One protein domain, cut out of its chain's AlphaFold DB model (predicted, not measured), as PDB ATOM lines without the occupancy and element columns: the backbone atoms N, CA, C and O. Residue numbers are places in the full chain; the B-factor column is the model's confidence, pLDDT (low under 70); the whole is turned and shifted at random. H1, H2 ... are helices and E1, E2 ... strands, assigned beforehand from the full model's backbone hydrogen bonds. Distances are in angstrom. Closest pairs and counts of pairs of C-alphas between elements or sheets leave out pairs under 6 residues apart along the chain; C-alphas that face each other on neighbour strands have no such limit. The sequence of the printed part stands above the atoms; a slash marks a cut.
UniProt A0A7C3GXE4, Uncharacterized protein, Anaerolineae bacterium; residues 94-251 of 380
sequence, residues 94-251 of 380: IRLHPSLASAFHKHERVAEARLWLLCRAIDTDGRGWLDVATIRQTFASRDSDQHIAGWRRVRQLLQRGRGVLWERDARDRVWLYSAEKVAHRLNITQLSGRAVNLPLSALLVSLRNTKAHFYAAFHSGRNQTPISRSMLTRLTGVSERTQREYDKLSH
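What this domain is: This is residues 94 to 251 of the 380 residues of an uncharacterized protein of Anaerolineae bacterium (UniProt A0A7C3GXE4). Helix H2 stands in the middle of this domain, between two halves: on one side the small sheet E2 E4 E3 with H3 and H4, on the other the long helix H7 with H1, H8, H9 and the two-stranded ribbon E1 E5. H6 folds back on H7 as a helical hairpin, H9 crosses H7, H8 lies at the far end, and H5 keeps to the side, meeting no helix but H1, which it comes close to. The printed part has 158 residues, with nine named helices and five named strands in the order E1 H1 H2 E2 H3 H4 E3 E4 H5 E5 H6 H7 H8 H9; both sheets are antiparallel and the class is mostly helix. The whole is compact, with a radius of gyration of the C-alphas of 15.5 A, and spans 49 by 33 by 25 A.

How they stand to each other: Begin at the sheet E2 E4 E3, where inner strand E4, residues 173 to 176, has edge strands E2, residues 129 to 131, and E3, residues 166 to 168, as neighbours. Across E2 and E4, N 174 and O 130 are 2.8 A apart; across the hairpin E3 and E4, N 175 and O 167 are 2.8 A apart, both within hydrogen-bond range. H2, residues 110 to 122, and H4, residues 151 to 161, make two layers with this sheet, helices on one face of it. H3, residues 132 to 140, only grazes the sheet with residues 132 to 135. E2, H3, H4 and E3 form a split strand-helix-strand unit, two strands running the same way with E4 between them, and its crossover is right-handed. H2 touches H4 with residues 111 to 115 alone, about perpendicular at 79 degrees, the closest C-alphas being Glu 112 and Leu 157, 5.5 A apart. H3 touches H4 at Ala 140 and Trp 151, their closest C-alphas, 4.8 A apart. Walk on to H7, residues 207 to 221, which with H2 is a hub, touching four helices each; Val 110 and Lys 211 are their closest C-alphas, 6.5 A apart. H6, residues 200 to 205, touches H7 in a helical hairpin at a shallow tilt of 34 degrees, only just short of steep, with C-alphas 203 and 210 closest at 5.2 A. H1, residues 98 to 106, touches H7 at a steep tilt of 40 degrees, opposite ways, with the C-alphas of Pro 98 and Phe 218 closest at 4.6 A. H9, residues 240 to 249, touches H7 about perpendicular at 86 degrees, with C-alphas 212 and 246 closest at 4.3 A. H8, residues 229 to 236, touches H1, C-alphas 102 and 236 being closest at 4.6 A. E1, residues 94 to 96, and E5, residues 196 to 199, are antiparallel, with N 94 and O 198 at 2.8 A; the closest C-alphas of E5 and H7, 196 and 221, are 6.1 A apart. H5, residues 179 to 185, is close to but not clearly touching H1. Helix packing is mostly crossed. Every O i to N i+4 pair is within hydrogen-bond range in H1 to H6, H8 and H9; in H7 it is 9 of 11.

Where its parts are: Find C-alpha 94 at (-15.764, 24.724, 47.491), where E1 begins. H2 starts at C-alpha 110, (-15.577, 24.652, 32.517), and runs 18.6 A; H7 is 21.0 A long, H4 15.2 A and H9 14.4 A, ending at C-alpha 249, (-1.121, 19.851, 37.207).

The domain as a whole: The C-alphas of Arg 171 and Pro 226 are the two farthest apart, 50.2 A. The printed part has no cut and no long link. The mean pLDDT of the printed part is 96.0, and no printed residue is under 70.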
ATOM      1  N   ILE A  94     -14.452  24.782  48.126       94.69
ATOM      2  CA  ILE A  94     -15.764  24.724  47.491       94.69
ATOM      3  C   ILE A  94     -16.116  23.274  47.191       94.69
ATOM      4  O   ILE A  94     -15.312  22.492  46.685       94.69
ATOM      5  N   ARG A  95     -17.369  22.911  47.449       95.25
ATOM      6  CA  ARG A  95     -17.885  21.578  47.145       95.25
ATOM      7  C   ARG A  95     -18.189  21.414  45.655       95.25
ATOM      8  O   ARG A  95     -19.031  22.131  45.115       95.25
ATOM      9  N   LEU A  96     -17.620  20.384  45.031       96.38
ATOM     10  CA  LEU A  96     -17.899  19.999  43.643       96.38
ATOM     11  C   LEU A  96     -18.278  18.516  43.539       96.38
ATOM     12  O   LEU A  96     -17.654  17.654  44.154       96.38
ATOM     13  N   HIS A  97     -19.304  18.203  42.743       96.38
ATOM     14  CA  HIS A  97     -19.652  16.818  42.423       96.38
ATOM     15  C   HIS A  97     -18.853  16.311  41.207       96.38
ATOM     16  O   HIS A  97     -18.817  17.007  40.189       96.38
ATOM     17  N   PRO A  98     -18.293  15.088  41.253       96.38
ATOM     18  CA  PRO A  98     -17.548  14.479  40.142       96.38
ATOM     19  C   PRO A  98     -18.319  14.415  38.819       96.38
ATOM     20  O   PRO A  98     -17.776  14.663  37.743       96.38
ATOM     21  N   SER A  99     -19.608  14.091  38.909       96.56
ATOM     22  CA  SER A  99     -20.539  14.025  37.778       96.56
ATOM     23  C   SER A  99     -20.738  15.390  37.117       96.56
ATOM     24  O   SER A  99     -20.672  15.479  35.894       96.56
ATOM     25  N   LEU A 100     -20.887  16.459  37.910       97.62
ATOM     26  CA  LEU A 100     -20.928  17.832  37.392       97.62
ATOM     27  C   LEU A 100     -19.607  18.210  36.719       97.62
ATOM     28  O   LEU A 100     -19.618  18.710  35.602       97.62
ATOM     29  N   ALA A 101     -18.473  17.926  37.364       97.50
ATOM     30  CA  ALA A 101     -17.155  18.228  36.809       97.50
ATOM     31  C   ALA A 101     -16.934  17.556  35.442       97.50
ATOM     32  O   ALA A 101     -16.469  18.192  34.496       97.50
ATOM     33  N   SER A 102     -17.340  16.289  35.323       97.38
ATOM     34  CA  SER A 102     -17.278  15.527  34.070       97.38
ATOM     35  C   SER A 102     -18.222  16.096  33.006       97.38
ATOM     36  O   SER A 102     -17.833  16.224  31.849       97.38
ATOM     37  N   ALA A 103     -19.440  16.491  33.385       97.81
ATOM     38  CA  ALA A 103     -20.384  17.123  32.468       97.81
ATOM     39  C   ALA A 103     -19.873  18.480  31.959       97.81
ATOM     40  O   ALA A 103     -19.979  18.772  30.771       97.81
ATOM     41  N   PHE A 104     -19.246  19.291  32.815       98.25
ATOM     42  CA  PHE A 104     -18.646  20.556  32.389       98.25
ATOM     43  C   PHE A 104     -17.527  20.368  31.365       98.25
ATOM     44  O   PHE A 104     -17.412  21.193  30.461       98.25
ATOM     45  N   HIS A 105     -16.736  19.295  31.464       97.81
ATOM     46  CA  HIS A 105     -15.769  18.940  30.420       97.81
ATOM     47  C   HIS A 105     -16.465  18.536  29.122       97.81
ATOM     48  O   HIS A 105     -16.165  19.112  28.081       97.81
ATOM     49  N   LYS A 106     -17.440  17.622  29.188       96.81
ATOM     50  CA  LYS A 106     -18.177  17.136  28.007       96.81
ATOM     51  C   LYS A 106     -18.914  18.233  27.242       96.81
ATOM     52  O   LYS A 106     -19.002  18.164  26.025       96.81
ATOM     53  N   HIS A 107     -19.438  19.230  27.949       96.62
ATOM     54  CA  HIS A 107     -20.143  20.361  27.347       96.62
ATOM     55  C   HIS A 107     -19.245  21.582  27.106       96.62
ATOM     56  O   HIS A 107     -19.762  22.640  26.763       96.62
ATOM     57  N   GLU A 108     -17.932  21.476  27.340       97.00
ATOM     58  CA  GLU A 108     -16.966  22.578  27.207       97.00
ATOM     59  C   GLU A 108     -17.316  23.840  28.027       97.00
ATOM     60  O   GLU A 108     -16.945  24.963  27.681       97.00
ATOM     61  N   ARG A 109     -17.997  23.657  29.166       97.94
ATOM     62  CA  ARG A 109     -18.524  24.724  30.040       97.94
ATOM     63  C   ARG A 109     -17.699  24.967  31.307       97.94
ATOM     64  O   ARG A 109     -18.195  25.498  32.299       97.94
ATOM     65  N   VAL A 110     -16.433  24.546  31.319       98.31
ATOM     66  CA  VAL A 110     -15.577  24.652  32.517       98.31
ATOM     67  C   VAL A 110     -15.319  26.108  32.918       98.31
ATOM     68  O   VAL A 110     -15.211  26.400  34.103       98.31
ATOM     69  N   ALA A 111     -15.244  27.040  31.962       98.31
ATOM     70  CA  ALA A 111     -14.988  28.448  32.273       98.31
ATOM     71  C   ALA A 111     -16.183  29.113  32.972       98.31
ATOM     72  O   ALA A 111     -16.011  29.885  33.911       98.31
ATOM     73  N   GLU A 112     -17.396  28.784  32.545       98.50
ATOM     74  CA  GLU A 112     -18.632  29.248  33.156       98.50
ATOM     75  C   GLU A 112     -18.833  28.576  34.519       98.50
ATOM     76  O   GLU A 112     -19.177  29.241  35.492       98.50
ATOM     77  N   ALA A 113     -18.539  27.277  34.620       98.31
ATOM     78  CA  ALA A 113     -18.585  26.546  35.882       98.31
ATOM     79  C   ALA A 113     -17.578  27.075  36.913       98.31
ATOM     80  O   ALA A 113     -17.898  27.142  38.097       98.31
ATOM     81  N   ARG A 114     -16.381  27.485  36.470       98.44
ATOM     82  CA  ARG A 114     -15.386  28.183  37.297       98.44
ATOM     83  C   ARG A 114     -16.002  29.432  37.919       98.44
ATOM     84  O   ARG A 114     -15.990  29.558  39.135       98.44
ATOM     85  N   LEU A 115     -16.584  30.308  37.095       98.25
ATOM     86  CA  LEU A 115     -17.235  31.527  37.572       98.25
ATOM     87  C   LEU A 115     -18.400  31.211  38.523       98.25
ATOM     88  O   LEU A 115     -18.493  31.814  39.581       98.25
ATOM     89  N   TRP A 116     -19.233  30.216  38.204       98.44
ATOM     90  CA  TRP A 116     -20.333  29.784  39.073       98.44
ATOM     91  C   TRP A 116     -19.852  29.346  40.463       98.44
ATOM     92  O   TRP A 116     -20.435  29.749  41.467       98.44
ATOM     93  N   LEU A 117     -18.791  28.536  40.542       98.00
ATOM     94  CA  LEU A 117     -18.229  28.092  41.820       98.00
ATOM     95  C   LEU A 117     -17.634  29.255  42.622       98.00
ATOM     96  O   LEU A 117     -17.828  29.300  43.832       98.00
ATOM     97  N   LEU A 118     -16.959  30.192  41.951       97.56
ATOM     98  CA  LEU A 118     -16.399  31.391  42.578       97.56
ATOM     99  C   LEU A 118     -17.499  32.316  43.116       97.56
ATOM    100  O   LEU A 118     -17.449  32.713  44.274       97.56
ATOM    101  N   CYS A 119     -18.546  32.577  42.329       97.31
ATOM    102  CA  CYS A 119     -19.726  33.318  42.778       97.31
ATOM    103  C   CYS A 119     -20.352  32.680  44.027       97.31
ATOM    104  O   CYS A 119     -20.680  33.366  44.987       97.31
ATOM    105  N   ARG A 120     -20.469  31.349  44.059       96.06
ATOM    106  CA  ARG A 120     -20.986  30.639  45.237       96.06
ATOM    107  C   ARG A 120     -20.066  30.700  46.455       96.06
ATOM    108  O   ARG A 120     -20.546  30.445  47.551       96.06
ATOM    109  N   ALA A 121     -18.777  30.963  46.270       95.19
ATOM    110  CA  ALA A 121     -17.826  31.088  47.369       95.19
ATOM    111  C   ALA A 121     -17.873  32.472  48.026       95.19
ATOM    112  O   ALA A 121     -17.637  32.566  49.223       95.19
ATOM    113  N   ILE A 122     -18.193  33.517  47.255       95.50
ATOM    114  CA  ILE A 122     -18.332  34.887  47.775       95.50
ATOM    115  C   ILE A 122     -19.731  35.182  48.336       95.50
ATOM    116  O   ILE A 122     -19.888  36.128  49.095       95.50
ATOM    117  N   ASP A 123     -20.743  34.375  47.999       94.69
ATOM    118  CA  ASP A 123     -22.076  34.421  48.618       94.69
ATOM    119  C   ASP A 123     -22.048  33.773  50.017       94.69
ATOM    120  O   ASP A 123     -22.556  32.668  50.226       94.69
ATOM    121  N   THR A 124     -21.404  34.450  50.971       88.81
ATOM    122  CA  THR A 124     -21.250  33.990  52.364       88.81
ATOM    123  C   THR A 124     -22.584  33.860  53.089       88.81
ATOM    124  O   THR A 124     -22.768  32.952  53.896       88.81
ATOM    125  N   ASP A 125     -23.534  34.730  52.747       89.94
ATOM    126  CA  ASP A 125     -24.870  34.784  53.342       89.94
ATOM    127  C   ASP A 125     -25.811  33.710  52.771       89.94
ATOM    128  O   ASP A 125     -26.912  33.499  53.283       89.94
ATOM    129  N   GLY A 126     -25.412  33.031  51.689       90.69
ATOM    130  CA  GLY A 126     -26.207  31.994  51.038       90.69
ATOM    131  C   GLY A 126     -27.501  32.513  50.406       90.69
ATOM    132  O   GLY A 126     -28.479  31.764  50.311       90.69
ATOM    133  N   ARG A 127     -27.523  33.778  49.968       93.50
ATOM    134  CA  ARG A 127     -28.699  34.430  49.361       93.50
ATOM    135  C   ARG A 127     -29.091  33.773  48.039       93.50
ATOM    136  O   ARG A 127     -30.249  33.840  47.628       93.50
ATOM    137  N   GLY A 128     -28.133  33.138  47.363       94.50
ATOM    138  CA  GLY A 128     -28.323  32.501  46.066       94.50
ATOM    139  C   GLY A 128     -28.361  33.489  44.902       94.50
ATOM    140  O   GLY A 128     -28.735  33.099  43.795       94.50
ATOM    141  N   TRP A 129     -27.979  34.749  45.117       96.62
ATOM    142  CA  TRP A 129     -27.851  35.755  44.067       96.62
ATOM    143  C   TRP A 129     -26.757  36.775  44.393       96.62
ATOM    144  O   TRP A 129     -26.414  36.968  45.555       96.62
ATOM    145  N   LEU A 130     -26.216  37.421  43.358       97.38
ATOM    146  CA  LEU A 130     -25.193  38.465  43.468       97.38
ATOM    147  C   LEU A 130     -25.456  39.595  42.474       97.38
ATOM    148  O   LEU A 130     -25.906  39.337  41.354       97.38
ATOM    149  N   ASP A 131     -25.109  40.824  42.842       97.06
ATOM    150  CA  ASP A 131     -25.135  41.956  41.918       97.06
ATOM    151  C   ASP A 131     -24.006  41.843  40.886       97.06
ATOM    152  O   ASP A 131     -22.872  41.462  41.199       97.06
ATOM    153  N   VAL A 132     -24.288  42.218  39.635       96.94
ATOM    154  CA  VAL A 132     -23.262  42.223  38.582       96.94
ATOM    155  C   VAL A 132     -22.111  43.183  38.899       96.94
ATOM    156  O   VAL A 132     -20.970  42.900  38.526       96.94
ATOM    157  N   ALA A 133     -22.377  44.273  39.622       96.62
ATOM    158  CA  ALA A 133     -21.345  45.185  40.107       96.62
ATOM    159  C   ALA A 133     -20.336  44.464  41.017       96.62
ATOM    160  O   ALA A 133     -19.134  44.547  40.767       96.62
ATOM    161  N   THR A 134     -20.818  43.668  41.976       96.75
ATOM    162  CA  THR A 134     -19.982  42.851  42.868       96.75
ATOM    163  C   THR A 134     -19.156  41.843  42.074       96.75
ATOM    164  O   THR A 134     -17.938  41.791  42.210       96.75
ATOM    165  N   ILE A 135     -19.780  41.105  41.148       97.50
ATOM    166  CA  ILE A 135     -19.073  40.142  40.283       97.50
ATOM    167  C   ILE A 135     -17.969  40.837  39.470       97.50
ATOM    168  O   ILE A 135     -16.873  40.296  39.313       97.50
ATOM    169  N   ARG A 136     -18.241  42.036  38.941       97.62
ATOM    170  CA  ARG A 136     -17.261  42.833  38.193       97.62
ATOM    171  C   ARG A 136     -16.105  43.272  39.089       97.62
ATOM    172  O   ARG A 136     -14.957  43.116  38.680       97.62
ATOM    173  N   GLN A 137     -16.393  43.808  40.271       97.31
ATOM    174  CA  GLN A 137     -15.368  44.278  41.199       97.31
ATOM    175  C   GLN A 137     -14.459  43.129  41.648       97.31
ATOM    176  O   GLN A 137     -13.243  43.271  41.606       97.31
ATOM    177  N   THR A 138     -15.030  41.972  41.986       97.31
ATOM    178  CA  THR A 138     -14.271  40.829  42.512       97.31
ATOM    179  C   THR A 138     -13.504  40.056  41.437       97.31
ATOM    180  O   THR A 138     -12.359  39.682  41.640       97.31
ATOM    181  N   PHE A 139     -14.106  39.785  40.275       97.69
ATOM    182  CA  PHE A 139     -13.499  38.863  39.301       97.69
ATOM    183  C   PHE A 139     -12.878  39.550  38.084       97.69
ATOM    184  O   PHE A 139     -12.111  38.910  37.358       97.69
ATOM    185  N   ALA A 140     -13.209  40.824  37.844       97.06
ATOM    186  CA  ALA A 140     -12.753  41.570  36.674       97.06
ATOM    187  C   ALA A 140     -11.900  42.807  36.974       97.06
ATOM    188  O   ALA A 140     -11.295  43.332  36.035       97.06
ATOM    189  N   SER A 141     -11.842  43.270  38.226       95.81
ATOM    190  CA  SER A 141     -10.899  44.321  38.621       95.81
ATOM    191  C   SER A 141      -9.490  43.750  38.718       95.81
ATOM    192  O   SER A 141      -9.318  42.663  39.260       95.81
ATOM    193  N   ARG A 142      -8.488  44.470  38.204       93.50
ATOM    194  CA  ARG A 142      -7.079  44.044  38.289       93.50
ATOM    195  C   ARG A 142      -6.543  44.091  39.717       93.50
ATOM    196  O   ARG A 142      -5.674  43.296  40.043       93.50
ATOM    197  N   ASP A 143      -7.113  44.965  40.538       94.25
ATOM    198  CA  ASP A 143      -6.701  45.176  41.928       94.25
ATOM    199  C   ASP A 143      -7.352  44.173  42.892       94.25
ATOM    200  O   ASP A 143      -7.168  44.263  44.100       94.25
ATOM    201  N   SER A 144      -8.162  43.236  42.385       94.69
ATOM    202  CA  SER A 144      -8.774  42.209  43.225       94.69
ATOM    203  C   SER A 144      -7.905  40.960  43.299       94.69
ATOM    204  O   SER A 144      -7.553  40.383  42.269       94.69
ATOM    205  N   ASP A 145      -7.692  40.452  44.513       93.06
ATOM    206  CA  ASP A 145      -7.016  39.169  44.767       93.06
ATOM    207  C   ASP A 145      -7.699  37.972  44.083       93.06
ATOM    208  O   ASP A 145      -7.101  36.911  43.895       93.06
ATOM    209  N   GLN A 146      -8.970  38.126  43.699       95.12
ATOM    210  CA  GLN A 146      -9.757  37.102  43.014       95.12
ATOM    211  C   GLN A 146      -9.909  37.371  41.511       95.12
ATOM    212  O   GLN A 146     -10.740  36.741  40.850       95.12
ATOM    213  N   HIS A 147      -9.105  38.269  40.939       95.94
ATOM    214  CA  HIS A 147      -9.122  38.563  39.511       95.94
ATOM    215  C   HIS A 147      -8.907  37.295  38.666       95.94
ATOM    216  O   HIS A 147      -7.897  36.600  38.790       95.94
ATOM    217  N   ILE A 148      -9.835  37.007  37.744       96.50
ATOM    218  CA  ILE A 148      -9.728  35.845  36.840       96.50
ATOM    219  C   ILE A 148      -9.571  36.224  35.369       96.50
ATOM    220  O   ILE A 148      -9.013  35.433  34.603       96.50
ATOM    221  N   ALA A 149     -10.139  37.358  34.950       96.50
ATOM    222  CA  ALA A 149     -10.105  37.865  33.582       96.50
ATOM    223  C   ALA A 149     -10.731  39.266  33.507       96.50
ATOM    224  O   ALA A 149     -11.630  39.587  34.273       96.50
ATOM    225  N   GLY A 150     -10.377  40.045  32.482       97.62
ATOM    226  CA  GLY A 150     -10.993  41.355  32.256       97.62
ATOM    227  C   GLY A 150     -12.515  41.310  32.036       97.62
ATOM    228  O   GLY A 150     -13.088  40.312  31.582       97.62
ATOM    229  N   TRP A 151     -13.175  42.442  32.291       97.56
ATOM    230  CA  TRP A 151     -14.639  42.556  32.328       97.56
ATOM    231  C   TRP A 151     -15.350  42.070  31.061       97.56
ATOM    232  O   TRP A 151     -16.370  41.387  31.152       97.56
ATOM    233  N   ARG A 152     -14.796  42.335  29.869       97.88
ATOM    234  CA  ARG A 152     -15.347  41.821  28.600       97.88
ATOM    235  C   ARG A 152     -15.500  40.299  28.635       97.88
ATOM    236  O   ARG A 152     -16.534  39.778  28.224       97.88
ATOM    237  N   ARG A 153     -14.490  39.589  29.144       97.88
ATOM    238  CA  ARG A 153     -14.505  38.128  29.232       97.88
ATOM    239  C   ARG A 153     -15.481  37.643  30.297       97.88
ATOM    240  O   ARG A 153     -16.247  36.727  30.017       97.88
ATOM    241  N   VAL A 154     -15.498  38.266  31.475       98.00
ATOM    242  CA  VAL A 154     -16.456  37.920  32.542       98.00
ATOM    243  C   VAL A 154     -17.896  38.122  32.067       98.00
ATOM    244  O   VAL A 154     -18.714  37.219  32.208       98.00
ATOM    245  N   ARG A 155     -18.195  39.232  31.385       97.62
ATOM    246  CA  ARG A 155     -19.506  39.489  30.773       97.62
ATOM    247  C   ARG A 155     -19.898  38.415  29.751       97.62
ATOM    248  O   ARG A 155     -21.035  37.955  29.757       97.62
ATOM    249  N   GLN A 156     -18.969  37.985  28.892       98.12
ATOM    250  CA  GLN A 156     -19.222  36.877  27.958       98.12
ATOM    251  C   GLN A 156     -19.535  35.568  28.691       98.12
ATOM    252  O   GLN A 156     -20.432  34.840  28.272       98.12
ATOM    253  N   LEU A 157     -18.813  35.267  29.776       98.00
ATOM    254  CA  LEU A 157     -19.088  34.088  30.597       98.00
ATOM    255  C   LEU A 157     -20.476  34.181  31.231       98.00
ATOM    256  O   LEU A 157     -21.240  33.231  31.088       98.00
ATOM    257  N   LEU A 158     -20.825  35.332  31.826       97.75
ATOM    258  CA  LEU A 158     -22.151  35.621  32.387       97.75
ATOM    259  C   LEU A 158     -23.271  35.384  31.367       97.75
ATOM    260  O   LEU A 158     -24.269  34.739  31.684       97.75
ATOM    261  N   GLN A 159     -23.087  35.838  30.128       97.50
ATOM    262  CA  GLN A 159     -24.063  35.612  29.066       97.50
ATOM    263  C   GLN A 159     -24.166  34.126  28.684       97.50
ATOM    264  O   GLN A 159     -25.267  33.595  28.572       97.50
ATOM    265  N   ARG A 160     -23.033  33.433  28.515       97.81
ATOM    266  CA  ARG A 160     -22.986  32.017  28.097       97.81
ATOM    267  C   ARG A 160     -23.529  31.038  29.141       97.81
ATOM    268  O   ARG A 160     -24.011  29.963  28.774       97.81
ATOM    269  N   GLY A 161     -23.405  31.367  30.426       97.38
ATOM    270  CA  GLY A 161     -23.892  30.525  31.523       97.38
ATOM    271  C   GLY A 161     -25.363  30.744  31.890       97.38
ATOM    272  O   GLY A 161     -25.906  29.948  32.663       97.38
ATOM    273  N   ARG A 162     -26.024  31.765  31.323       97.62
ATOM    274  CA  ARG A 162     -27.453  32.028  31.543       97.62
ATOM    275  C   ARG A 162     -28.309  30.819  31.145       97.62
ATOM    276  O   ARG A 162     -28.034  30.159  30.145       97.62
ATOM    277  N   GLY A 163     -29.325  30.506  31.946       96.88
ATOM    278  CA  GLY A 163     -30.237  29.380  31.730       96.88
ATOM    279  C   GLY A 163     -29.672  28.012  32.130       96.88
ATOM    280  O   GLY A 163     -30.439  27.059  32.274       96.88
ATOM    281  N   VAL A 164     -28.358  27.904  32.370       97.50
ATOM    282  CA  VAL A 164     -27.688  26.648  32.760       97.50
ATOM    283  C   VAL A 164     -27.133  26.718  34.180       97.50
ATOM    284  O   VAL A 164     -27.360  25.804  34.970       97.50
ATOM    285  N   LEU A 165     -26.407  27.789  34.507       98.25
ATOM    286  CA  LEU A 165     -25.716  27.970  35.789       98.25
ATOM    287  C   LEU A 165     -26.357  29.041  36.669       98.25
ATOM    288  O   LEU A 165     -26.253  28.983  37.895       98.25
ATOM    289  N   TRP A 166     -27.012  30.010  36.044       98.25
ATOM    290  CA  TRP A 166     -27.692  31.108  36.710       98.25
ATOM    291  C   TRP A 166     -28.760  31.710  35.798       98.25
ATOM    292  O   TRP A 166     -28.804  31.428  34.600       98.25
ATOM    293  N   GLU A 167     -29.585  32.582  36.364       97.56
ATOM    294  CA  GLU A 167     -30.468  33.483  35.624       97.56
ATOM    295  C   GLU A 167     -30.116  34.938  35.945       97.56
ATOM    296  O   GLU A 167     -29.525  35.208  36.987       97.56
ATOM    297  N   ARG A 168     -30.455  35.876  35.059       95.62
ATOM    298  CA  ARG A 168     -30.270  37.313  35.299       95.62
ATOM    299  C   ARG A 168     -31.629  37.991  35.306       95.62
ATOM    300  O   ARG A 168     -32.423  37.743  34.398       95.62
ATOM    301  N   ASP A 169     -31.895  38.800  36.324       94.62
ATOM    302  CA  ASP A 169     -33.141  39.559  36.421       94.62
ATOM    303  C   ASP A 169     -33.021  40.969  35.814       94.62
ATOM    304  O   ASP A 169     -31.963  41.376  35.331       94.62
ATOM    305  N   ALA A 170     -34.130  41.713  35.820       92.44
ATOM    306  CA  ALA A 170     -34.189  43.076  35.295       92.44
ATOM    307  C   ALA A 170     -33.414  44.103  36.146       92.44
ATOM    308  O   ALA A 170     -33.125  45.191  35.662       92.44
ATOM    309  N   ARG A 171     -33.067  43.766  37.397       93.56
ATOM    310  CA  ARG A 171     -32.315  44.628  38.329       93.56
ATOM    311  C   ARG A 171     -30.814  44.356  38.295       93.56
ATOM    312  O   ARG A 171     -30.089  44.779  39.185       93.56
ATOM    313  N   ASP A 172     -30.359  43.631  37.283       92.81
ATOM    314  CA  ASP A 172     -28.966  43.250  37.112       92.81
ATOM    315  C   ASP A 172     -28.398  42.337  38.217       92.81
ATOM    316  O   ASP A 172     -27.209  42.377  38.552       92.81
ATOM    317  N   ARG A 173     -29.254  41.467  38.767       96.38
ATOM    318  CA  ARG A 173     -28.863  40.438  39.737       96.38
ATOM    319  C   ARG A 173     -28.737  39.083  39.066       96.38
ATOM    320  O   ARG A 173     -29.585  38.676  38.267       96.38
ATOM    321  N   VAL A 174     -27.682  38.361  39.424       97.69
ATOM    322  CA  VAL A 174     -27.373  37.017  38.936       97.69
ATOM    323  C   VAL A 174     -27.820  35.993  39.972       97.69
ATOM    324  O   VAL A 174     -27.174  35.829  41.000       97.69
ATOM    325  N   TRP A 175     -28.908  35.283  39.686       98.00
ATOM    326  CA  TRP A 175     -29.474  34.222  40.518       98.00
ATOM    327  C   TRP A 175     -28.776  32.892  40.251       98.00
ATOM    328  O   TRP A 175     -28.978  32.271  39.207       98.00
ATOM    329  N   LEU A 176     -27.963  32.434  41.198       98.06
ATOM    330  CA  LEU A 176     -27.157  31.223  41.087       98.06
ATOM    331  C   LEU A 176     -28.030  29.977  41.235       98.06
ATOM    332  O   LEU A 176     -28.789  29.815  42.192       98.06
ATOM    333  N   TYR A 177     -27.902  29.035  40.304       97.44
ATOM    334  CA  TYR A 177     -28.598  27.761  40.424       97.44
ATOM    335  C   TYR A 177     -27.907  26.848  41.436       97.44
ATOM    336  O   TYR A 177     -26.677  26.795  41.538       97.44
ATOM    337  N   SER A 178     -28.717  26.082  42.171       95.12
ATOM    338  CA  SER A 178     -28.215  25.035  43.054       95.12
ATOM    339  C   SER A 178     -27.548  23.920  42.244       95.12
ATOM    340  O   SER A 178     -27.866  23.712  41.072       95.12
ATOM    341  N   ALA A 179     -26.649  23.156  42.871       95.62
ATOM    342  CA  ALA A 179     -25.955  22.055  42.197       95.62
ATOM    343  C   ALA A 179     -26.926  21.042  41.562       95.62
ATOM    344  O   ALA A 179     -26.639  20.505  40.496       95.62
ATOM    345  N   GLU A 180     -28.087  20.807  42.183       95.81
ATOM    346  CA  GLU A 180     -29.101  19.898  41.644       95.81
ATOM    347  C   GLU A 180     -29.812  20.493  40.421       95.81
ATOM    348  O   GLU A 180     -30.048  19.791  39.443       95.81
ATOM    349  N   LYS A 181     -30.112  21.798  40.438       96.31
ATOM    350  CA  LYS A 181     -30.729  22.486  39.298       96.31
ATOM    351  C   LYS A 181     -29.764  22.566  38.110       96.31
ATOM    352  O   LYS A 181     -30.180  22.323  36.981       96.31
ATOM    353  N   VAL A 182     -28.479  22.818  38.363       97.88
ATOM    354  CA  VAL A 182     -27.427  22.750  37.332       97.88
ATOM    355  C   VAL A 182     -27.320  21.338  36.756       97.88
ATOM    356  O   VAL A 182     -27.277  21.180  35.540       97.88
ATOM    357  N   ALA A 183     -27.324  20.305  37.604       97.06
ATOM    358  CA  ALA A 183     -27.273  18.915  37.150       97.06
ATOM    359  C   ALA A 183     -28.441  18.583  36.211       97.06
ATOM    360  O   ALA A 183     -28.221  18.029  35.139       97.06
ATOM    361  N   HIS A 184     -29.655  19.001  36.573       96.50
ATOM    362  CA  HIS A 184     -30.832  18.843  35.724       96.50
ATOM    363  C   HIS A 184     -30.681  19.561  34.372       96.50
ATOM    364  O   HIS A 184     -30.928  18.957  33.336       96.50
ATOM    365  N   ARG A 185     -30.203  20.815  34.358       96.69
ATOM    366  CA  ARG A 185     -29.964  21.587  33.118       96.69
ATOM    367  C   ARG A 185     -28.873  20.992  32.222       96.69
ATOM    368  O   ARG A 185     -28.857  21.263  31.028       96.69
ATOM    369  N   LEU A 186     -27.968  20.197  32.791       96.25
ATOM    370  CA  LEU A 186     -26.952  19.429  32.067       96.25
ATOM    371  C   LEU A 186     -27.416  18.001  31.731       96.25
ATOM    372  O   LEU A 186     -26.591  17.169  31.363       96.25
ATOM    373  N   ASN A 187     -28.711  17.696  31.879       95.31
ATOM    374  CA  ASN A 187     -29.302  16.377  31.629       95.31
ATOM    375  C   ASN A 187     -28.657  15.240  32.442       95.31
ATOM    376  O   ASN A 187     -28.587  14.092  32.005       95.31
ATOM    377  N   ILE A 188     -28.185  15.544  33.652       95.31
ATOM    378  CA  ILE A 188     -27.668  14.543  34.584       95.31
ATOM    379  C   ILE A 188     -28.839  14.000  35.402       95.31
ATOM    380  O   ILE A 188     -29.460  14.729  36.173       95.31
ATOM    381  N   THR A 189     -29.107  12.702  35.279       92.69
ATOM    382  CA  THR A 189     -30.181  12.016  36.018       92.69
ATOM    383  C   THR A 189     -29.837  11.812  37.494       92.69
ATOM    384  O   THR A 189     -30.703  11.882  38.366       92.69
ATOM    385  N   GLN A 190     -28.556  11.588  37.798       94.25
ATOM    386  CA  GLN A 190     -28.071  11.368  39.154       94.25
ATOM    387  C   GLN A 190     -26.649  11.899  39.343       94.25
ATOM    388  O   GLN A 190     -25.750  11.633  38.546       94.25
ATOM    389  N   LEU A 191     -26.409  12.575  40.469       94.25
ATOM    390  CA  LEU A 191     -25.063  12.930  40.901       94.25
ATOM    391  C   LEU A 191     -24.353  11.677  41.423       94.25
ATOM    392  O   LEU A 191     -24.606  11.222  42.547       94.25
ATOM    393  N   SER A 192     -23.468  11.118  40.599       92.12
ATOM    394  CA  SER A 192     -22.578  10.005  40.935       92.12
ATOM    395  C   SER A 192     -21.242  10.491  41.514       92.12
ATOM    396  O   SER A 192     -20.814  11.627  41.268       92.12
ATOM    397  N   GLY A 193     -20.607   9.621  42.309       91.75
ATOM    398  CA  GLY A 193     -19.371   9.908  43.044       91.75
ATOM    399  C   GLY A 193     -19.577  10.781  44.287       91.75
ATOM    400  O   GLY A 193     -20.533  11.554  44.382       91.75
ATOM    401  N   ARG A 194     -18.681  10.653  45.267       93.62
ATOM    402  CA  ARG A 194     -18.674  11.508  46.457       93.62
ATOM    403  C   ARG A 194     -18.249  12.914  46.053       93.62
ATOM    404  O   ARG A 194     -17.285  13.076  45.311       93.62
ATOM    405  N   ALA A 195     -18.974  13.921  46.537       95.56
ATOM    406  CA  ALA A 195     -18.549  15.307  46.373       95.56
ATOM    407  C   ALA A 195     -17.156  15.501  46.982       95.56
ATOM    408  O   ALA A 195     -16.796  14.793  47.924       95.56
ATOM    409  N   VAL A 196     -16.393  16.443  46.448       95.69
ATOM    410  CA  VAL A 196     -15.028  16.736  46.888       95.69
ATOM    411  C   VAL A 196     -14.903  18.200  47.279       95.69
ATOM    412  O   VAL A 196     -15.603  19.053  46.727       95.69
ATOM    413  N   ASN A 197     -14.016  18.473  48.229       95.50
ATOM    414  CA  ASN A 197     -13.628  19.823  48.615       95.50
ATOM    415  C   ASN A 197     -12.497  20.284  47.694       95.50
ATOM    416  O   ASN A 197     -11.387  19.755  47.754       95.50
ATOM    417  N   LEU A 198     -12.800  21.240  46.824       95.31
ATOM    418  CA  LEU A 198     -11.851  21.831  45.895       95.31
ATOM    419  C   LEU A 198     -11.281  23.121  46.498       95.31
ATOM    420  O   LEU A 198     -12.075  23.968  46.904       95.31
ATOM    421  N   PRO A 199      -9.952  23.306  46.557       94.69
ATOM    422  CA  PRO A 199      -9.381  24.542  47.083       94.69
ATOM    423  C   PRO A 199      -9.747  25.729  46.184       94.69
ATOM    424  O   PRO A 199      -9.665  25.629  44.958       94.69
ATOM    425  N   LEU A 200     -10.137  26.859  46.780       94.94
ATOM    426  CA  LEU A 200     -10.491  28.069  46.034       94.94
ATOM    427  C   LEU A 200      -9.311  28.568  45.190       94.94
ATOM    428  O   LEU A 200      -9.495  28.945  44.034       94.94
ATOM    429  N   SER A 201      -8.091  28.478  45.728       94.75
ATOM    430  CA  SER A 201      -6.854  28.861  45.036       94.75
ATOM    431  C   SER A 201      -6.695  28.158  43.683       94.75
ATOM    432  O   SER A 201      -6.338  28.795  42.693       94.75
ATOM    433  N   ALA A 202      -7.074  26.880  43.577       94.88
ATOM    434  CA  ALA A 202      -7.032  26.139  42.315       94.88
ATOM    435  C   ALA A 202      -7.925  26.741  41.218       94.88
ATOM    436  O   ALA A 202      -7.625  26.602  40.024       94.88
ATOM    437  N   LEU A 203      -9.012  27.411  41.613       96.38
ATOM    438  CA  LEU A 203      -9.916  28.114  40.709       96.38
ATOM    439  C   LEU A 203      -9.432  29.518  40.358       96.38
ATOM    440  O   LEU A 203      -9.934  30.074  39.391       96.38
ATOM    441  N   LEU A 204      -8.488  30.113  41.082       96.31
ATOM    442  CA  LEU A 204      -8.038  31.484  40.816       96.31
ATOM    443  C   LEU A 204      -6.859  31.533  39.833       96.31
ATOM    444  O   LEU A 204      -6.845  32.402  38.967       96.31
ATOM    445  N   VAL A 205      -5.973  30.531  39.841       94.44
ATOM    446  CA  VAL A 205      -4.731  30.523  39.033       94.44
ATOM    447  C   VAL A 205      -4.972  30.629  37.521       94.44
ATOM    448  O   VAL A 205      -4.589  31.598  36.876       94.44
ATOM    449  N   SER A 206      -5.566  29.610  36.898       96.31
ATOM    450  CA  SER A 206      -5.777  29.607  35.446       96.31
ATOM    451  C   SER A 206      -6.910  28.678  35.040       96.31
ATOM    452  O   SER A 206      -7.256  27.730  35.749       96.31
ATOM    453  N   LEU A 207      -7.469  28.907  33.848       97.25
ATOM    454  CA  LEU A 207      -8.512  28.032  33.313       97.25
ATOM    455  C   LEU A 207      -7.993  26.605  33.076       97.25
ATOM    456  O   LEU A 207      -8.726  25.646  33.305       97.25
ATOM    457  N   ARG A 208      -6.731  26.450  32.647       97.81
ATOM    458  CA  ARG A 208      -6.099  25.132  32.476       97.81
ATOM    459  C   ARG A 208      -5.974  24.409  33.817       97.81
ATOM    460  O   ARG A 208      -6.314  23.231  33.889       97.81
ATOM    461  N   ASN A 209      -5.577  25.122  34.872       97.38
ATOM    462  CA  ASN A 209      -5.517  24.571  36.222       97.38
ATOM    463  C   ASN A 209      -6.908  24.153  36.718       97.38
ATOM    464  O   ASN A 209      -7.105  23.029  37.171       97.38
ATOM    465  N   THR A 210      -7.916  25.008  36.519       97.88
ATOM    466  CA  THR A 210      -9.308  24.677  36.860       97.88
ATOM    467  C   THR A 210      -9.785  23.413  36.138       97.88
ATOM    468  O   THR A 210     -10.374  22.528  36.758       97.88
ATOM    469  N   LYS A 211      -9.494  23.284  34.838       98.44
ATOM    470  CA  LYS A 211      -9.808  22.081  34.054       98.44
ATOM    471  C   LYS A 211      -9.137  20.828  34.629       98.44
ATOM    472  O   LYS A 211      -9.804  19.798  34.747       98.44
ATOM    473  N   ALA A 212      -7.866  20.925  35.021       98.25
ATOM    474  CA  ALA A 212      -7.137  19.828  35.652       98.25
ATOM    475  C   ALA A 212      -7.785  19.400  36.974       98.25
ATOM    476  O   ALA A 212      -8.046  18.219  37.178       98.25
ATOM    477  N   HIS A 213      -8.152  20.359  37.820       98.12
ATOM    478  CA  HIS A 213      -8.817  20.101  39.094       98.12
ATOM    479  C   HIS A 213     -10.241  19.551  38.957       98.12
ATOM    480  O   HIS A 213     -10.649  18.675  39.719       98.12
ATOM    481  N   PHE A 214     -10.997  19.984  37.947       98.12
ATOM    482  CA  PHE A 214     -12.295  19.384  37.621       98.12
ATOM    483  C   PHE A 214     -12.140  17.920  37.212       98.12
ATOM    484  O   PHE A 214     -12.931  17.066  37.606       98.12
ATOM    485  N   TYR A 215     -11.097  17.610  36.447       97.94
ATOM    486  CA  TYR A 215     -10.776  16.231  36.105       97.94
ATOM    487  C   TYR A 215     -10.298  15.439  37.341       97.94
ATOM    488  O   TYR A 215     -10.765  14.328  37.576       97.94
ATOM    489  N   ALA A 216      -9.473  16.021  38.213       97.38
ATOM    490  CA  ALA A 216      -9.022  15.393  39.459       97.38
ATOM    491  C   ALA A 216     -10.158  15.131  40.463       97.38
ATOM    492  O   ALA A 216     -10.107  14.169  41.239       97.38
ATOM    493  N   ALA A 217     -11.221  15.940  40.426       96.94
ATOM    494  CA  ALA A 217     -12.439  15.704  41.195       96.94
ATOM    495  C   ALA A 217     -13.099  14.363  40.827       96.94
ATOM    496  O   ALA A 217     -13.660  13.704  41.704       96.94
ATOM    497  N   PHE A 218     -12.979  13.917  39.569       95.38
ATOM    498  CA  PHE A 218     -13.449  12.595  39.151       95.38
ATOM    499  C   PHE A 218     -12.718  11.468  39.888       95.38
ATOM    500  O   PHE A 218     -13.366  10.609  40.489       95.38
ATOM    501  N   HIS A 219     -11.381  11.500  39.908       94.00
ATOM    502  CA  HIS A 219     -10.563  10.510  40.627       94.00
ATOM    503  C   HIS A 219     -10.796  10.536  42.129       94.00
ATOM    504  O   HIS A 219     -10.906   9.494  42.768       94.00
ATOM    505  N   SER A 220     -10.930  11.736  42.680       94.94
ATOM    506  CA  SER A 220     -11.089  11.923  44.115       94.94
ATOM    507  C   SER A 220     -12.460  11.462  44.610       94.94
ATOM    508  O   SER A 220     -12.562  10.955  45.720       94.94
ATOM    509  N   GLY A 221     -13.519  11.588  43.804       92.56
ATOM    510  CA  GLY A 221     -14.879  11.229  44.215       92.56
ATOM    511  C   GLY A 221     -15.318   9.793  43.911       92.56
ATOM    512  O   GLY A 221     -16.366   9.363  44.400       92.56
ATOM    513  N   ARG A 222     -14.560   9.036  43.113       91.31
ATOM    514  CA  ARG A 222     -14.848   7.622  42.823       91.31
ATOM    515  C   ARG A 222     -14.205   6.683  43.849       91.31
ATOM    516  O   ARG A 222     -13.331   7.071  44.622       91.31
ATOM    517  N   ASN A 223     -14.622   5.421  43.827       87.19
ATOM    518  CA  ASN A 223     -13.891   4.358  44.519       87.19
ATOM    519  C   ASN A 223     -12.548   4.123  43.807       87.19
ATOM    520  O   ASN A 223     -12.458   4.292  42.588       87.19
ATOM    521  N   GLN A 224     -11.518   3.713  44.548       84.56
ATOM    522  CA  GLN A 224     -10.142   3.558  44.050       84.56
ATOM    523  C   GLN A 224      -9.932   2.302  43.177       84.56
ATOM    524  O   GLN A 224      -8.852   1.724  43.151       84.56
ATOM    525  N   THR A 225     -10.954   1.869  42.439       90.19
ATOM    526  CA  THR A 225     -10.829   0.745  41.506       90.19
ATOM    527  C   THR A 225      -9.930   1.130  40.323       90.19
ATOM    528  O   THR A 225     -10.003   2.271  39.851       90.19
ATOM    529  N   PRO A 226      -9.081   0.225  39.813       93.06
ATOM    530  CA  PRO A 226      -8.278   0.503  38.627       93.06
ATOM    531  C   PRO A 226      -9.140   0.884  37.410       93.06
ATOM    532  O   PRO A 226     -10.254   0.383  37.250       93.06
ATOM    533  N   ILE A 227      -8.656   1.797  36.561       94.25
ATOM    534  CA  ILE A 227      -9.390   2.282  35.379       94.25
ATOM    535  C   ILE A 227      -8.446   2.645  34.224       94.25
ATOM    536  O   ILE A 227      -7.369   3.209  34.424       94.25
ATOM    537  N   SER A 228      -8.828   2.296  32.993       93.25
ATOM    538  CA  SER A 228      -8.041   2.621  31.799       93.25
ATOM    539  C   SER A 228      -8.230   4.087  31.395       93.25
ATOM    540  O   SER A 228      -9.256   4.705  31.691       93.25
ATOM    541  N   ARG A 229      -7.247   4.660  30.689       94.19
ATOM    542  CA  ARG A 229      -7.347   6.034  30.162       94.19
ATOM    543  C   ARG A 229      -8.428   6.178  29.095       94.19
ATOM    544  O   ARG A 229      -9.166   7.159  29.130       94.19
ATOM    545  N   SER A 230      -8.602   5.168  28.248       93.44
ATOM    546  CA  SER A 230      -9.681   5.120  27.260       93.44
ATOM    547  C   SER A 230     -11.061   5.187  27.921       93.44
ATOM    548  O   SER A 230     -11.926   5.967  27.511       93.44
ATOM    549  N   MET A 231     -11.252   4.458  29.027       95.19
ATOM    550  CA  MET A 231     -12.477   4.538  29.820       95.19
ATOM    551  C   MET A 231     -12.626   5.911  30.486       95.19
ATOM    552  O   MET A 231     -13.717   6.480  30.468       95.19
ATOM    553  N   LEU A 232     -11.543   6.493  31.015       95.38
ATOM    554  CA  LEU A 232     -11.563   7.867  31.533       95.38
ATOM    555  C   LEU A 232     -11.961   8.881  30.457       95.38
ATOM    556  O   LEU A 232     -12.737   9.788  30.755       95.38
ATOM    557  N   THR A 233     -11.506   8.720  29.212       96.56
ATOM    558  CA  THR A 233     -11.904   9.582  28.091       96.56
ATOM    559  C   THR A 233     -13.398   9.465  27.831       96.56
ATOM    560  O   THR A 233     -14.082  10.484  27.777       96.56
ATOM    561  N   ARG A 234     -13.944   8.247  27.788       95.44
ATOM    562  CA  ARG A 234     -15.392   8.027  27.629       95.44
ATOM    563  C   ARG A 234     -16.213   8.662  28.761       95.44
ATOM    564  O   ARG A 234     -17.273   9.256  28.534       95.44
ATOM    565  N   LEU A 235     -15.733   8.555  29.998       94.25
ATOM    566  CA  LEU A 235     -16.446   9.059  31.174       94.25
ATOM    567  C   LEU A 235     -16.353  10.577  31.339       94.25
ATOM    568  O   LEU A 235     -17.356  11.198  31.686       94.25
ATOM    569  N   THR A 236     -15.189  11.172  31.080       95.25
ATOM    570  CA  THR A 236     -14.909  12.592  31.367       95.25
ATOM    571  C   THR A 236     -14.916  13.489  30.131       95.25
ATOM    572  O   THR A 236     -15.034  14.698  30.271       95.25
ATOM    573  N   GLY A 237     -14.794  12.924  28.927       95.75
ATOM    574  CA  GLY A 237     -14.601  13.675  27.680       95.75
ATOM    575  C   GLY A 237     -13.170  14.186  27.467       95.75
ATOM    576  O   GLY A 237     -12.896  14.830  26.462       95.75
ATOM    577  N   VAL A 238     -12.237  13.913  28.386       97.38
ATOM    578  CA  VAL A 238     -10.855  14.410  28.302       97.38
ATOM    579  C   VAL A 238      -9.973  13.412  27.547       97.38
ATOM    580  O   VAL A 238      -9.911  12.235  27.914       97.38
ATOM    581  N   SER A 239      -9.259  13.875  26.516       97.31
ATOM    582  CA  SER A 239      -8.325  13.043  25.735       97.31
ATOM    583  C   SER A 239      -7.190  12.478  26.598       97.31
ATOM    584  O   SER A 239      -6.771  13.112  27.566       97.31
ATOM    585  N   GLU A 240      -6.635  11.316  26.243       96.56
ATOM    586  CA  GLU A 240      -5.574  10.694  27.046       96.56
ATOM    587  C   GLU A 240      -4.324  11.568  27.203       96.56
ATOM    588  O   GLU A 240      -3.709  11.569  28.274       96.56
ATOM    589  N   ARG A 241      -3.951  12.333  26.166       97.44
ATOM    590  CA  ARG A 241      -2.834  13.286  26.231       97.44
ATOM    591  C   ARG A 241      -3.114  14.356  27.284       97.44
ATOM    592  O   ARG A 241      -2.301  14.561  28.181       97.44
ATOM    593  N   THR A 242      -4.285  14.985  27.210       98.00
ATOM    594  CA  THR A 242      -4.700  16.026  28.154       98.00
ATOM    595  C   THR A 242      -4.843  15.475  29.573       98.00
ATOM    596  O   THR A 242      -4.457  16.147  30.523       98.00
ATOM    597  N   GLN A 243      -5.310  14.234  29.736       97.62
ATOM    598  CA  GLN A 243      -5.339  13.572  31.041       97.62
ATOM    599  C   GLN A 243      -3.944  13.525  31.674       97.62
ATOM    600  O   GLN A 243      -3.825  13.812  32.854       97.62
ATOM    601  N   ARG A 244      -2.879  13.200  30.918       97.25
ATOM    602  CA  ARG A 244      -1.499  13.151  31.458       97.25
ATOM    603  C   ARG A 244      -1.049  14.518  31.964       97.25
ATOM    604  O   ARG A 244      -0.383  14.604  32.988       97.25
ATOM    605  N   GLU A 245      -1.399  15.575  31.241       97.75
ATOM    606  CA  GLU A 245      -1.096  16.946  31.651       97.75
ATOM    607  C   GLU A 245      -1.896  17.346  32.894       97.75
ATOM    608  O   GLU A 245      -1.346  17.939  33.816       97.75
ATOM    609  N   TYR A 246      -3.178  16.984  32.951       98.19
ATOM    610  CA  TYR A 246      -4.027  17.263  34.105       98.19
ATOM    611  C   TYR A 246      -3.614  16.473  35.342       98.19
ATOM    612  O   TYR A 246      -3.609  17.051  36.426       98.19
ATOM    613  N   ASP A 247      -3.216  15.206  35.198       96.88
ATOM    614  CA  ASP A 247      -2.680  14.397  36.296       96.88
ATOM    615  C   ASP A 247      -1.482  15.119  36.944       96.88
ATOM    616  O   ASP A 247      -1.423  15.244  38.163       96.88
ATOM    617  N   LYS A 248      -0.572  15.675  36.124       96.31
ATOM    618  CA  LYS A 248       0.588  16.454  36.593       96.31
ATOM    619  C   LYS A 248       0.176  17.749  37.296       96.31
ATOM    620  O   LYS A 248       0.637  18.000  38.401       96.31
ATOM    621  N   LEU A 249      -0.694  18.548  36.672       96.38
ATOM    622  CA  LEU A 249      -1.121  19.851  37.207       96.38
ATOM    623  C   LEU A 249      -1.911  19.739  38.514       96.38
ATOM    624  O   LEU A 249      -1.836  20.621  39.355       96.38
ATOM    625  N   SER A 250      -2.682  18.665  38.675       94.94
ATOM    626  CA  SER A 250      -3.509  18.434  39.865       94.94
ATOM    627  C   SER A 250      -2.854  17.516  40.898       94.94
ATOM    628  O   SER A 250      -3.497  17.164  41.886       94.94
ATOM    629  N   HIS A 251      -1.599  17.117  40.668       95.00
ATOM    630  CA  HIS A 251      -0.839  16.206  41.525       95.00
ATOM    631  C   HIS A 251      -1.542  14.862  41.792       95.00
ATOM    632  O   HIS A 251      -1.398  14.262  42.858       95.00
TER     633      HIS A 251